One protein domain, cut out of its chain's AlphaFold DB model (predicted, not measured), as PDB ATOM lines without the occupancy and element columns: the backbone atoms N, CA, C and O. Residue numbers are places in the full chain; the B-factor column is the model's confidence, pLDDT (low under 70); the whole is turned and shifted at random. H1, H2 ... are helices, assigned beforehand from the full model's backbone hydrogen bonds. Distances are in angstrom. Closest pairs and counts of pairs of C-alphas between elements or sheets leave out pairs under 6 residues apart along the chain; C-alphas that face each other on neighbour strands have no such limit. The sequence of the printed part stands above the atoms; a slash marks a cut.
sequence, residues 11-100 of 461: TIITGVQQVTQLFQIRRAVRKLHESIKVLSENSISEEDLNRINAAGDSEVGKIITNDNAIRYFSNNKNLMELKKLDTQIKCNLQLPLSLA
ATOM      1  N   THR A  11     133.825 133.416 169.140       62.09
ATOM      2  CA  THR A  11     132.850 134.290 168.471       62.09
ATOM      3  C   THR A  11     133.366 135.707 168.164       62.09
ATOM      4  O   THR A  11     133.003 136.293 167.146       62.09
ATOM      5  N   ILE A  12     134.217 136.298 169.009       61.53
ATOM      6  CA  ILE A  12     134.773 137.646 168.781       61.53
ATOM      7  C   ILE A  12     135.887 137.592 167.728       61.53
ATOM      8  O   ILE A  12     135.971 138.463 166.857       61.53
ATOM      9  N   ILE A  13     136.718 136.547 167.777       62.34
ATOM     10  CA  ILE A  13     137.824 136.336 166.832       62.34
ATOM     11  C   ILE A  13     137.278 136.147 165.412       62.34
ATOM     12  O   ILE A  13     137.750 136.790 164.470       62.34
ATOM     13  N   THR A  14     136.230 135.333 165.271       69.94
ATOM     14  CA  THR A  14     135.552 135.096 163.989       69.94
ATOM     15  C   THR A  14     134.914 136.370 163.426       69.94
ATOM     16  O   THR A  14     135.067 136.653 162.235       69.94
ATOM     17  N   GLY A  15     134.304 137.211 164.268       73.56
ATOM     18  CA  GLY A  15     133.737 138.496 163.841       73.56
ATOM     19  C   GLY A  15     134.775 139.480 163.278       73.56
ATOM     20  O   GLY A  15     134.562 140.078 162.222       73.56
ATOM     21  N   VAL A  16     135.937 139.627 163.927       70.69
ATOM     22  CA  VAL A  16     137.006 140.530 163.452       70.69
ATOM     23  C   VAL A  16     137.589 140.055 162.118       70.69
ATOM     24  O   VAL A  16     137.832 140.874 161.229       70.69
ATOM     25  N   GLN A  17     137.786 138.746 161.948       76.25
ATOM     26  CA  GLN A  17     138.275 138.171 160.691       76.25
ATOM     27  C   GLN A  17     137.296 138.401 159.533       76.25
ATOM     28  O   GLN A  17     137.720 138.812 158.451       76.25
ATOM     29  N   GLN A  18     135.994 138.217 159.764       79.56
ATOM     30  CA  GLN A  18     134.956 138.474 158.760       79.56
ATOM     31  C   GLN A  18     134.923 139.945 158.326       79.56
ATOM     32  O   GLN A  18     134.828 140.239 157.133       79.56
ATOM     33  N   VAL A  19     135.062 140.884 159.270       77.81
ATOM     34  CA  VAL A  19     135.152 142.319 158.949       77.81
ATOM     35  C   VAL A  19     136.386 142.600 158.091       77.81
ATOM     36  O   VAL A  19     136.280 143.267 157.063       77.81
ATOM     37  N   THR A  20     137.546 142.055 158.451       77.94
ATOM     38  CA  THR A  20     138.781 142.201 157.671       77.94
ATOM     39  C   THR A  20     138.634 141.673 156.236       77.94
ATOM     40  O   THR A  20     138.973 142.382 155.284       77.94
ATOM     41  N   GLN A  21     138.072 140.473 156.061       81.88
ATOM     42  CA  GLN A  21     137.797 139.889 154.740       81.88
ATOM     43  C   GLN A  21     136.824 140.750 153.927       81.88
ATOM     44  O   GLN A  21     137.035 140.983 152.737       81.88
ATOM     45  N   LEU A  22     135.789 141.300 154.568       83.38
ATOM     46  CA  LEU A  22     134.860 142.213 153.911       83.38
ATOM     47  C   LEU A  22     135.583 143.455 153.363       83.38
ATOM     48  O   LEU A  22     135.315 143.866 152.232       83.38
ATOM     49  N   PHE A  23     136.516 144.046 154.116       82.19
ATOM     50  CA  PHE A  23     137.312 145.179 153.630       82.19
ATOM     51  C   PHE A  23     138.213 144.799 152.442       82.19
ATOM     52  O   PHE A  23     138.280 145.575 151.485       82.19
ATOM     53  N   GLN A  24     138.831 143.608 152.446       84.12
ATOM     54  CA  GLN A  24     139.589 143.093 151.292       84.12
ATOM     55  C   GLN A  24     138.709 142.978 150.047       84.12
ATOM     56  O   GLN A  24     139.057 143.511 148.991       84.12
ATOM     57  N   ILE A  25     137.548 142.331 150.179       85.00
ATOM     58  CA  ILE A  25     136.611 142.118 149.071       85.00
ATOM     59  C   ILE A  25     136.136 143.463 148.523       85.00
ATOM     60  O   ILE A  25     136.229 143.706 147.323       85.00
ATOM     61  N   ARG A  26     135.697 144.389 149.386       83.31
ATOM     62  CA  ARG A  26     135.259 145.729 148.955       83.31
ATOM     63  C   ARG A  26     136.358 146.477 148.211       83.31
ATOM     64  O   ARG A  26     136.078 147.193 147.250       83.31
ATOM     65  N   ARG A  27     137.604 146.328 148.653       82.94
ATOM     66  CA  ARG A  27     138.749 146.952 148.004       82.94
ATOM     67  C   ARG A  27     139.021 146.355 146.625       82.94
ATOM     68  O   ARG A  27     139.218 147.119 145.683       82.94
ATOM     69  N   ALA A  28     138.986 145.032 146.499       86.62
ATOM     70  CA  ALA A  28     139.109 144.349 145.213       86.62
ATOM     71  C   ALA A  28     137.984 144.763 144.251       86.62
ATOM     72  O   ALA A  28     138.252 145.126 143.110       86.62
ATOM     73  N   VAL A  29     136.743 144.825 144.739       86.75
ATOM     74  CA  VAL A  29     135.576 145.274 143.964       86.75
ATOM     75  C   VAL A  29     135.722 146.729 143.505       86.75
ATOM     76  O   VAL A  29     135.375 147.042 142.371       86.75
ATOM     77  N   ARG A  30     136.275 147.626 144.335       84.25
ATOM     78  CA  ARG A  30     136.545 149.016 143.924       84.25
ATOM     79  C   ARG A  30     137.606 149.094 142.822       84.25
ATOM     80  O   ARG A  30     137.390 149.807 141.850       84.25
ATOM     81  N   LYS A  31     138.705 148.338 142.940       87.00
ATOM     82  CA  LYS A  31     139.730 148.256 141.881       87.00
ATOM     83  C   LYS A  31     139.149 147.704 140.577       87.00
ATOM     84  O   LYS A  31     139.439 148.226 139.504       87.00
ATOM     85  N   LEU A  32     138.299 146.679 140.672       87.88
ATOM     86  CA  LEU A  32     137.598 146.109 139.524       87.88
ATOM     87  C   LEU A  32     136.681 147.145 138.862       87.88
ATOM     88  O   LEU A  32     136.732 147.300 137.650       87.88
ATOM     89  N   HIS A  33     135.895 147.888 139.646       87.69
ATOM     90  CA  HIS A  33     135.041 148.968 139.145       87.69
ATOM     91  C   HIS A  33     135.839 150.035 138.388       87.69
ATOM     92  O   HIS A  33     135.495 150.373 137.260       87.69
ATOM     93  N   GLU A  34     136.930 150.533 138.975       87.88
ATOM     94  CA  GLU A  34     137.801 151.521 138.327       87.88
ATOM     95  C   GLU A  34     138.399 150.975 137.021       87.88
ATOM     96  O   GLU A  34     138.402 151.675 136.011       87.88
ATOM     97  N   SER A  35     138.817 149.706 137.014       88.75
ATOM     98  CA  SER A  35     139.356 149.041 135.819       88.75
ATOM     99  C   SER A  35     138.301 148.901 134.718       88.75
ATOM    100  O   SER A  35     138.558 149.247 133.568       88.75
ATOM    101  N   ILE A  36     137.090 148.449 135.065       87.50
ATOM    102  CA  ILE A  36     135.966 148.330 134.125       87.50
ATOM    103  C   ILE A  36     135.606 149.696 133.551       87.50
ATOM    104  O   ILE A  36     135.410 149.814 132.342       87.50
ATOM    105  N   LYS A  37     135.555 150.731 134.395       88.00
ATOM    106  CA  LYS A  37     135.269 152.095 133.965       88.00
ATOM    107  C   LYS A  37     136.282 152.562 132.919       88.00
ATOM    108  O   LYS A  37     135.867 152.936 131.825       88.00
ATOM    109  N   VAL A  38     137.583 152.464 133.214       88.50
ATOM    110  CA  VAL A  38     138.659 152.849 132.283       88.50
ATOM    111  C   VAL A  38     138.548 152.080 130.968       88.50
ATOM    112  O   VAL A  38     138.587 152.696 129.905       88.50
ATOM    113  N   LEU A  39     138.342 150.763 131.026       86.12
ATOM    114  CA  LEU A  39     138.174 149.930 129.834       86.12
ATOM    115  C   LEU A  39     136.946 150.331 129.009       86.12
ATOM    116  O   LEU A  39     137.005 150.357 127.786       86.12
ATOM    117  N   SER A  40     135.836 150.664 129.667       83.44
ATOM    118  CA  SER A  40     134.595 151.053 128.993       83.44
ATOM    119  C   SER A  40     134.646 152.451 128.370       83.44
ATOM    120  O   SER A  40     133.957 152.690 127.381       83.44
ATOM    121  N   GLU A  41     135.439 153.363 128.942       85.12
ATOM    122  CA  GLU A  41     135.619 154.739 128.459       85.12
ATOM    123  C   GLU A  41     136.687 154.831 127.357       85.12
ATOM    124  O   GLU A  41     136.587 155.697 126.494       85.12
ATOM    125  N   ASN A  42     137.678 153.930 127.357       84.94
ATOM    126  CA  ASN A  42     138.816 153.941 126.425       84.94
ATOM    127  C   ASN A  42     138.798 152.771 125.426       84.94
ATOM    128  O   ASN A  42     139.811 152.466 124.798       84.94
ATOM    129  N   SER A  43     137.664 152.083 125.283       82.94
ATOM    130  CA  SER A  43     137.529 150.974 124.345       82.94
ATOM    131  C   SER A  43     137.660 151.448 122.901       82.94
ATOM    132  O   SER A  43     136.867 152.281 122.461       82.94
ATOM    133  N   ILE A  44     138.594 150.875 122.143       83.62
ATOM    134  CA  ILE A  44     138.672 151.095 120.696       83.62
ATOM    135  C   ILE A  44     137.611 150.218 120.027       83.62
ATOM    136  O   ILE A  44     137.554 149.011 120.279       83.62
ATOM    137  N   SER A  45     136.751 150.820 119.204       83.31
ATOM    138  CA  SER A  45     135.724 150.070 118.479       83.31
ATOM    139  C   SER A  45     136.353 149.158 117.416       83.31
ATOM    140  O   SER A  45     137.443 149.427 116.908       83.31
ATOM    141  N   GLU A  46     135.665 148.074 117.050       83.19
ATOM    142  CA  GLU A  46     136.106 147.190 115.959       83.19
ATOM    143  C   GLU A  46     136.215 147.958 114.630       83.19
ATOM    144  O   GLU A  46     137.140 147.746 113.849       83.19
ATOM    145  N   GLU A  47     135.316 148.918 114.406       85.81
ATOM    146  CA  GLU A  47     135.341 149.811 113.250       85.81
ATOM    147  C   GLU A  47     136.596 150.691 113.236       85.81
ATOM    148  O   GLU A  47     137.240 150.822 112.194       85.81
ATOM    149  N   ASP A  48     136.986 151.252 114.382       87.94
ATOM    150  CA  ASP A  48     138.196 152.066 114.490       87.94
ATOM    151  C   ASP A  48     139.463 151.218 114.344       87.94
ATOM    152  O   ASP A  48     140.398 151.640 113.667       87.94
ATOM    153  N   LEU A  49     139.484 149.988 114.866       85.81
ATOM    154  CA  LEU A  49     140.580 149.042 114.617       85.81
ATOM    155  C   LEU A  49     140.697 148.673 113.136       85.81
ATOM    156  O   LEU A  49     141.803 148.635 112.596       85.81
ATOM    157  N   ASN A  50     139.570 148.452 112.460       87.00
ATOM    158  CA  ASN A  50     139.549 148.183 111.025       87.00
ATOM    159  C   ASN A  50     140.033 149.394 110.222       87.00
ATOM    160  O   ASN A  50     140.770 149.215 109.255       87.00
ATOM    161  N   ARG A  51     139.702 150.622 110.643       88.31
ATOM    162  CA  ARG A  51     140.248 151.853 110.048       88.31
ATOM    163  C   ARG A  51     141.756 151.973 110.263       88.31
ATOM    164  O   ARG A  51     142.463 152.295 109.315       88.31
ATOM    165  N   ILE A  52     142.253 151.676 111.466       86.50
ATOM    166  CA  ILE A  52     143.691 151.694 111.780       86.50
ATOM    167  C   ILE A  52     144.443 150.654 110.934       86.50
ATOM    168  O   ILE A  52     145.494 150.964 110.378       86.50
ATOM    169  N   ASN A  53     143.888 149.447 110.778       84.69
ATOM    170  CA  ASN A  53     144.460 148.394 109.934       84.69
ATOM    171  C   ASN A  53     144.412 148.749 108.439       84.69
ATOM    172  O   ASN A  53     145.394 148.543 107.730       84.69
ATOM    173  N   ALA A  54     143.293 149.300 107.958       85.00
ATOM    174  CA  ALA A  54     143.120 149.698 106.561       85.00
ATOM    175  C   ALA A  54     144.003 150.891 106.173       85.00
ATOM    176  O   ALA A  54     144.404 151.003 105.019       85.00
ATOM    177  N   ALA A  55     144.343 151.754 107.136       81.44
ATOM    178  CA  ALA A  55     145.292 152.843 106.938       81.44
ATOM    179  C   ALA A  55     146.738 152.356 106.706       81.44
ATOM    180  O   ALA A  55     147.560 153.178 106.315       81.44
ATOM    181  N   GLY A  56     147.030 151.059 106.913       61.03
ATOM    182  CA  GLY A  56     148.114 150.261 106.305       61.03
ATOM    183  C   GLY A  56     149.575 150.603 106.636       61.03
ATOM    184  O   GLY A  56     150.395 149.698 106.809       61.03
ATOM    185  N   ASP A  57     149.899 151.885 106.788       66.88
ATOM    186  CA  ASP A  57     151.265 152.400 106.656       66.88
ATOM    187  C   ASP A  57     151.845 153.005 107.939       66.88
ATOM    188  O   ASP A  57     153.035 153.313 107.983       66.88
ATOM    189  N   SER A  58     151.068 153.133 109.021       83.56
ATOM    190  CA  SER A  58     151.628 153.608 110.294       83.56
ATOM    191  C   SER A  58     152.152 152.445 111.145       83.56
ATOM    192  O   SER A  58     151.411 151.534 111.518       83.56
ATOM    193  N   GLU A  59     153.441 152.489 111.486       86.81
ATOM    194  CA  GLU A  59     154.074 151.576 112.450       86.81
ATOM    195  C   GLU A  59     153.323 151.575 113.792       86.81
ATOM    196  O   GLU A  59     153.070 150.526 114.381       86.81
ATOM    197  N   VAL A  60     152.835 152.749 114.199       84.81
ATOM    198  CA  VAL A  60     151.983 152.946 115.379       84.81
ATOM    199  C   VAL A  60     150.689 152.134 115.292       84.81
ATOM    200  O   VAL A  60     150.320 151.464 116.252       84.81
ATOM    201  N   GLY A  61     150.013 152.142 114.140       85.81
ATOM    202  CA  GLY A  61     148.791 151.370 113.935       85.81
ATOM    203  C   GLY A  61     149.021 149.870 114.102       85.81
ATOM    204  O   GLY A  61     148.227 149.211 114.766       85.81
ATOM    205  N   LYS A  62     150.149 149.355 113.594       87.31
ATOM    206  CA  LYS A  62     150.551 147.948 113.767       87.31
ATOM    207  C   LYS A  62     150.863 147.606 115.222       87.31
ATOM    208  O   LYS A  62     150.550 146.499 115.648       87.31
ATOM    209  N   ILE A  63     151.472 148.516 115.983       89.06
ATOM    210  CA  ILE A  63     151.721 148.314 117.419       89.06
ATOM    211  C   ILE A  63     150.387 148.219 118.169       89.06
ATOM    212  O   ILE A  63     150.168 147.263 118.906       89.06
ATOM    213  N   ILE A  64     149.468 149.157 117.921       86.50
ATOM    214  CA  ILE A  64     148.155 149.196 118.580       86.50
ATOM    215  C   ILE A  64     147.329 147.947 118.253       86.50
ATOM    216  O   ILE A  64     146.739 147.347 119.148       86.50
ATOM    217  N   THR A  65     147.267 147.537 116.983       85.62
ATOM    218  CA  THR A  65     146.394 146.428 116.562       85.62
ATOM    219  C   THR A  65     146.950 145.054 116.937       85.62
ATOM    220  O   THR A  65     146.175 144.105 117.077       85.62
ATOM    221  N   ASN A  66     148.264 144.944 117.153       87.25
ATOM    222  CA  ASN A  66     148.902 143.721 117.638       87.25
ATOM    223  C   ASN A  66     148.978 143.624 119.167       87.25
ATOM    224  O   ASN A  66     149.288 142.542 119.668       87.25
ATOM    225  N   ASP A  67     148.675 144.697 119.901       90.94
ATOM    226  CA  ASP A  67     148.698 144.687 121.360       90.94
ATOM    227  C   ASP A  67     147.687 143.680 121.938       90.94
ATOM    228  O   ASP A  67     146.511 143.625 121.555       90.94
ATOM    229  N   ASN A  68     148.148 142.861 122.884       88.25
ATOM    230  CA  ASN A  68     147.345 141.787 123.464       88.25
ATOM    231  C   ASN A  68     146.144 142.311 124.259       88.25
ATOM    232  O   ASN A  68     145.084 141.683 124.230       88.25
ATOM    233  N   ALA A  69     146.281 143.444 124.953       87.25
ATOM    234  CA  ALA A  69     145.192 144.028 125.727       87.25
ATOM    235  C   ALA A  69     144.094 144.550 124.792       87.25
ATOM    236  O   ALA A  69     142.912 144.271 125.008       87.25
ATOM    237  N   ILE A  70     144.489 145.220 123.704       86.06
ATOM    238  CA  ILE A  70     143.562 145.706 122.677       86.06
ATOM    239  C   ILE A  70     142.845 144.542 121.988       86.06
ATOM    240  O   ILE A  70     141.617 144.550 121.906       86.06
ATOM    241  N   ARG A  71     143.576 143.503 121.559       81.75
ATOM    242  CA  ARG A  71     142.986 142.311 120.918       81.75
ATOM    243  C   ARG A  71     142.064 141.535 121.851       81.75
ATOM    244  O   ARG A  71     141.040 141.019 121.410       81.75
ATOM    245  N   TYR A  72     142.416 141.416 123.129       82.81
ATOM    246  CA  TYR A  72     141.562 140.745 124.105       82.81
ATOM    247  C   TYR A  72     140.246 141.502 124.299       82.81
ATOM    248  O   TYR A  72     139.181 140.887 124.395       82.81
ATOM    249  N   PHE A  73     140.304 142.833 124.341       78.81
ATOM    250  CA  PHE A  73     139.126 143.650 124.585       78.81
ATOM    251  C   PHE A  73     138.222 143.781 123.353       78.81
ATOM    252  O   PHE A  73     137.007 143.667 123.482       78.81
ATOM    253  N   SER A  74     138.796 143.942 122.157       77.88
ATOM    254  CA  SER A  74     138.031 144.075 120.910       77.88
ATOM    255  C   SER A  74     137.281 142.799 120.523       77.88
ATOM    256  O   SER A  74     136.156 142.868 120.037       77.88
ATOM    257  N   ASN A  75     137.855 141.625 120.806       74.31
ATOM    258  CA  ASN A  75     137.223 140.336 120.511       74.31
ATOM    259  C   ASN A  75     136.131 139.938 121.520       74.31
ATOM    260  O   ASN A  75     135.353 139.015 121.266       74.31
ATOM    261  N   ASN A  76     136.050 140.612 122.669       75.69
ATOM    262  CA  ASN A  76     135.083 140.289 123.710       75.69
ATOM    263  C   ASN A  76     133.796 141.114 123.554       75.69
ATOM    264  O   ASN A  76     133.672 142.230 124.056       75.69
ATOM    265  N   LYS A  77     132.765 140.501 122.954       66.00
ATOM    266  CA  LYS A  77     131.394 141.057 122.862       66.00
ATOM    267  C   LYS A  77     130.739 141.354 124.226       66.00
ATOM    268  O   LYS A  77     129.707 142.022 124.289       66.00
ATOM    269  N   ASN A  78     131.356 140.918 125.324       68.75
ATOM    270  CA  ASN A  78     130.855 141.053 126.695       68.75
ATOM    271  C   ASN A  78     131.038 142.459 127.298       68.75
ATOM    272  O   ASN A  78     130.751 142.677 128.472       68.75
ATOM    273  N   LEU A  79     131.437 143.456 126.508       68.56
ATOM    274  CA  LEU A  79     131.466 144.877 126.894       68.56
ATOM    275  C   LEU A  79     130.123 145.363 127.477       68.56
ATOM    276  O   LEU A  79     130.082 146.140 128.432       68.56
ATOM    277  N   MET A  80     129.008 144.857 126.938       68.44
ATOM    278  CA  MET A  80     127.664 145.117 127.467       68.44
ATOM    279  C   MET A  80     127.431 144.469 128.838       68.44
ATOM    280  O   MET A  80     126.715 145.029 129.670       68.44
ATOM    281  N   GLU A  81     128.040 143.315 129.104       80.31
ATOM    282  CA  GLU A  81     127.995 142.654 130.412       80.31
ATOM    283  C   GLU A  81     128.865 143.391 131.432       80.31
ATOM    284  O   GLU A  81     128.438 143.569 132.570       80.31
ATOM    285  N   LEU A  82     130.016 143.929 131.013       79.69
ATOM    286  CA  LEU A  82     130.866 144.775 131.853       79.69
ATOM    287  C   LEU A  82     130.151 146.058 132.289       79.69
ATOM    288  O   LEU A  82     130.219 146.414 133.459       79.69
ATOM    289  N   LYS A  83     129.397 146.718 131.400       80.38
ATOM    290  CA  LYS A  83     128.579 147.895 131.767       80.38
ATOM    291  C   LYS A  83     127.450 147.549 132.748       80.38
ATOM    292  O   LYS A  83     127.146 148.327 133.656       80.38
ATOM    293  N   LYS A  84     126.827 146.373 132.596       85.00
ATOM    294  CA  LYS A  84     125.829 145.872 133.559       85.00
ATOM    295  C   LYS A  84     126.472 145.596 134.918       85.00
ATOM    296  O   LYS A  84     125.935 146.028 135.937       85.00
ATOM    297  N   LEU A  85     127.630 144.937 134.924       84.06
ATOM    298  CA  LEU A  85     128.412 144.662 136.125       84.06
ATOM    299  C   LEU A  85     128.865 145.960 136.808       84.06
ATOM    300  O   LEU A  85     128.728 146.082 138.020       84.06
ATOM    301  N   ASP A  86     129.313 146.957 136.043       83.88
ATOM    302  CA  ASP A  86     129.677 148.285 136.543       83.88
ATOM    303  C   ASP A  86     128.522 148.939 137.306       83.88
ATOM    304  O   ASP A  86     128.675 149.387 138.444       83.88
ATOM    305  N   THR A  87     127.327 148.903 136.713       84.75
ATOM    306  CA  THR A  87     126.108 149.447 137.322       84.75
ATOM    307  C   THR A  87     125.759 148.708 138.617       84.75
ATOM    308  O   THR A  87     125.467 149.343 139.631       84.75
ATOM    309  N   GLN A  88     125.840 147.373 138.619       84.38
ATOM    310  CA  GLN A  88     125.600 146.556 139.813       84.38
ATOM    311  C   GLN A  88     126.612 146.858 140.925       84.38
ATOM    312  O   GLN A  88     126.229 147.050 142.081       84.38
ATOM    313  N   ILE A  89     127.899 146.952 140.585       83.75
ATOM    314  CA  ILE A  89     128.960 147.282 141.535       83.75
ATOM    315  C   ILE A  89     128.748 148.690 142.102       83.75
ATOM    316  O   ILE A  89     128.821 148.873 143.316       83.75
ATOM    317  N   LYS A  90     128.425 149.678 141.261       82.56
ATOM    318  CA  LYS A  90     128.174 151.062 141.681       82.56
ATOM    319  C   LYS A  90     127.016 151.168 142.674       82.56
ATOM    320  O   LYS A  90     127.143 151.884 143.668       82.56
ATOM    321  N   CYS A  91     125.922 150.439 142.446       74.75
ATOM    322  CA  CYS A  91     124.792 150.376 143.377       74.75
ATOM    323  C   CYS A  91     125.187 149.751 144.726       74.75
ATOM    324  O   CYS A  91     124.758 150.229 145.772       74.75
ATOM    325  N   ASN A  92     126.061 148.740 144.715       71.81
ATOM    326  CA  ASN A  92     126.471 148.000 145.914       71.81
ATOM    327  C   ASN A  92     127.666 148.619 146.669       71.81
ATOM    328  O   ASN A  92     127.900 148.309 147.840       71.81
ATOM    329  N   LEU A  93     128.445 149.495 146.024       72.50
ATOM    330  CA  LEU A  93     129.563 150.213 146.646       72.50
ATOM    331  C   LEU A  93     129.116 151.416 147.484       72.50
ATOM    332  O   LEU A  93     129.905 151.871 148.323       72.50
ATOM    333  N   GLN A  94     127.881 151.906 147.306       71.44
ATOM    334  CA  GLN A  94     127.280 152.880 148.222       71.44
ATOM    335  C   GLN A  94     127.314 152.290 149.641       71.44
ATOM    336  O   GLN A  94     126.931 151.141 149.853       71.44
ATOM    337  N   LEU A  95     127.907 153.015 150.598       61.38
ATOM    338  CA  LEU A  95     128.194 152.468 151.927       61.38
ATOM    339  C   LEU A  95     126.896 151.980 152.597       61.38
ATOM    340  O   LEU A  95     126.019 152.806 152.849       61.38
ATOM    341  N   PRO A  96     126.777 150.694 152.970       57.50
ATOM    342  CA  PRO A  96     125.752 150.305 153.923       57.50
ATOM    343  C   PRO A  96     126.045 150.990 155.265       57.50
ATOM    344  O   PRO A  96     127.202 151.063 155.693       57.50
ATOM    345  N   LEU A  97     124.994 151.471 155.944       52.72
ATOM    346  CA  LEU A  97     125.067 152.116 157.265       52.72
ATOM    347  C   LEU A  97     125.858 151.295 158.305       52.72
ATOM    348  O   LEU A  97     126.394 151.867 159.250       52.72
ATOM    349  N   SER A  98     125.981 149.977 158.125       48.72
ATOM    350  CA  SER A  98     126.739 149.078 159.005       48.72
ATOM    351  C   SER A  98     128.246 149.368 159.063       48.72
ATOM    352  O   SER A  98     128.899 148.984 160.030       48.72
ATOM    353  N   LEU A  99     128.810 150.096 158.090       51.56
ATOM    354  CA  LEU A  99     130.205 150.558 158.113       51.56
ATOM    355  C   LEU A  99     130.417 151.870 158.885       51.56
ATOM    356  O   LEU A  99     131.565 152.242 159.119       51.56
ATOM    357  N   ALA A 100     129.353 152.534 159.357       53.34
ATOM    358  CA  ALA A 100     129.470 153.682 160.264       53.34
ATOM    359  C   ALA A 100     130.149 153.325 161.605       53.34
ATOM    360  O   ALA A 100     130.558 154.215 162.346       53.34
TER     361      ALA A 100
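What this domain is: This is residues 11 to 100 of the 461 residues of an uncharacterized protein of Naumovozyma dairenensis (strain ATCC 10597 / BCRC 20456 / CBS 421 / NBRC 0211 / NRRL Y-12639) (UniProt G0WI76). One long helix, H1, makes most of the length of a rod; H5 folds back along its second half, and a loose head of three short helices, H2, H3 and H4, lies beyond the end of H1. Residues 11 to 18 of H1 stick out at the opposite end, and the very short H6 ends a tail after H5. The printed part has 90 residues with six named helices, H1 to H6 in order along the chain, and no named strand; its class is all helix. It is extended, with a radius of gyration of the C-alphas of 19.5 A, and spans 66 by 22 by 18 A.

How they stand to each other: H1, residues 11 to 41, is the longest helix. With residues 26 to 40 alone it touches H5, residues 79 to 93; their closest C-alphas, those of His 33 and Asp 86, are 6.0 A apart. The two run opposite ways at a steep tilt of 40 degrees. H2, residues 46 to 54, and H3, residues 59 to 66, form a helical hairpin. They touch, their closest C-alphas being those of Ile 52 and Gly 61 at 5.5 A, and run opposite ways at a steep tilt of 42 degrees. H4, residues 68 to 74, is close to but not clearly touching H2, with the C-alphas of Glu 46 and Ser 74 closest at 6.2 A. H4 is also close to but not clearly touching H3, with the C-alphas of Thr 65 and Arg 71 closest at 6.9 A; at 71 degrees their lines are only just about perpendicular. H1 and H4 are only just apart, their closest C-alphas being 8.2 A from each other. H6, residues 97 to 100, touches no helix. Every O i to N i+4 pair is within hydrogen-bond range in H1, H2, H3, H4 and H5; H6 is too short for such a pair, and its one O i to N i+3 pair is within range.

Where its parts are: H1 begins with C-alpha 11 at (132.850, 134.290, 168.471) and ends with C-alpha 41 at (135.619, 154.739, 128.459), 45.0 A away. H5 measures 20.5 A from first to last C-alpha, H2 12.0 A, H3 10.7 A, H4 9.9 A and H6 5.6 A. H6 ends with C-alpha 100 at (129.470, 153.682, 160.264).

The domain as a whole: The two C-alphas farthest apart are those of Thr 11 and Asp 57, at 67.0 A. Residues 54 to 59 stand free, as do residues 11 to 18. The printed part has no cut, and its five links between helices are tight. The mean pLDDT of the printed part is 79.4; residues 11 to 14, 56 to 57, 77 to 80 and 95 to 100 are under 70.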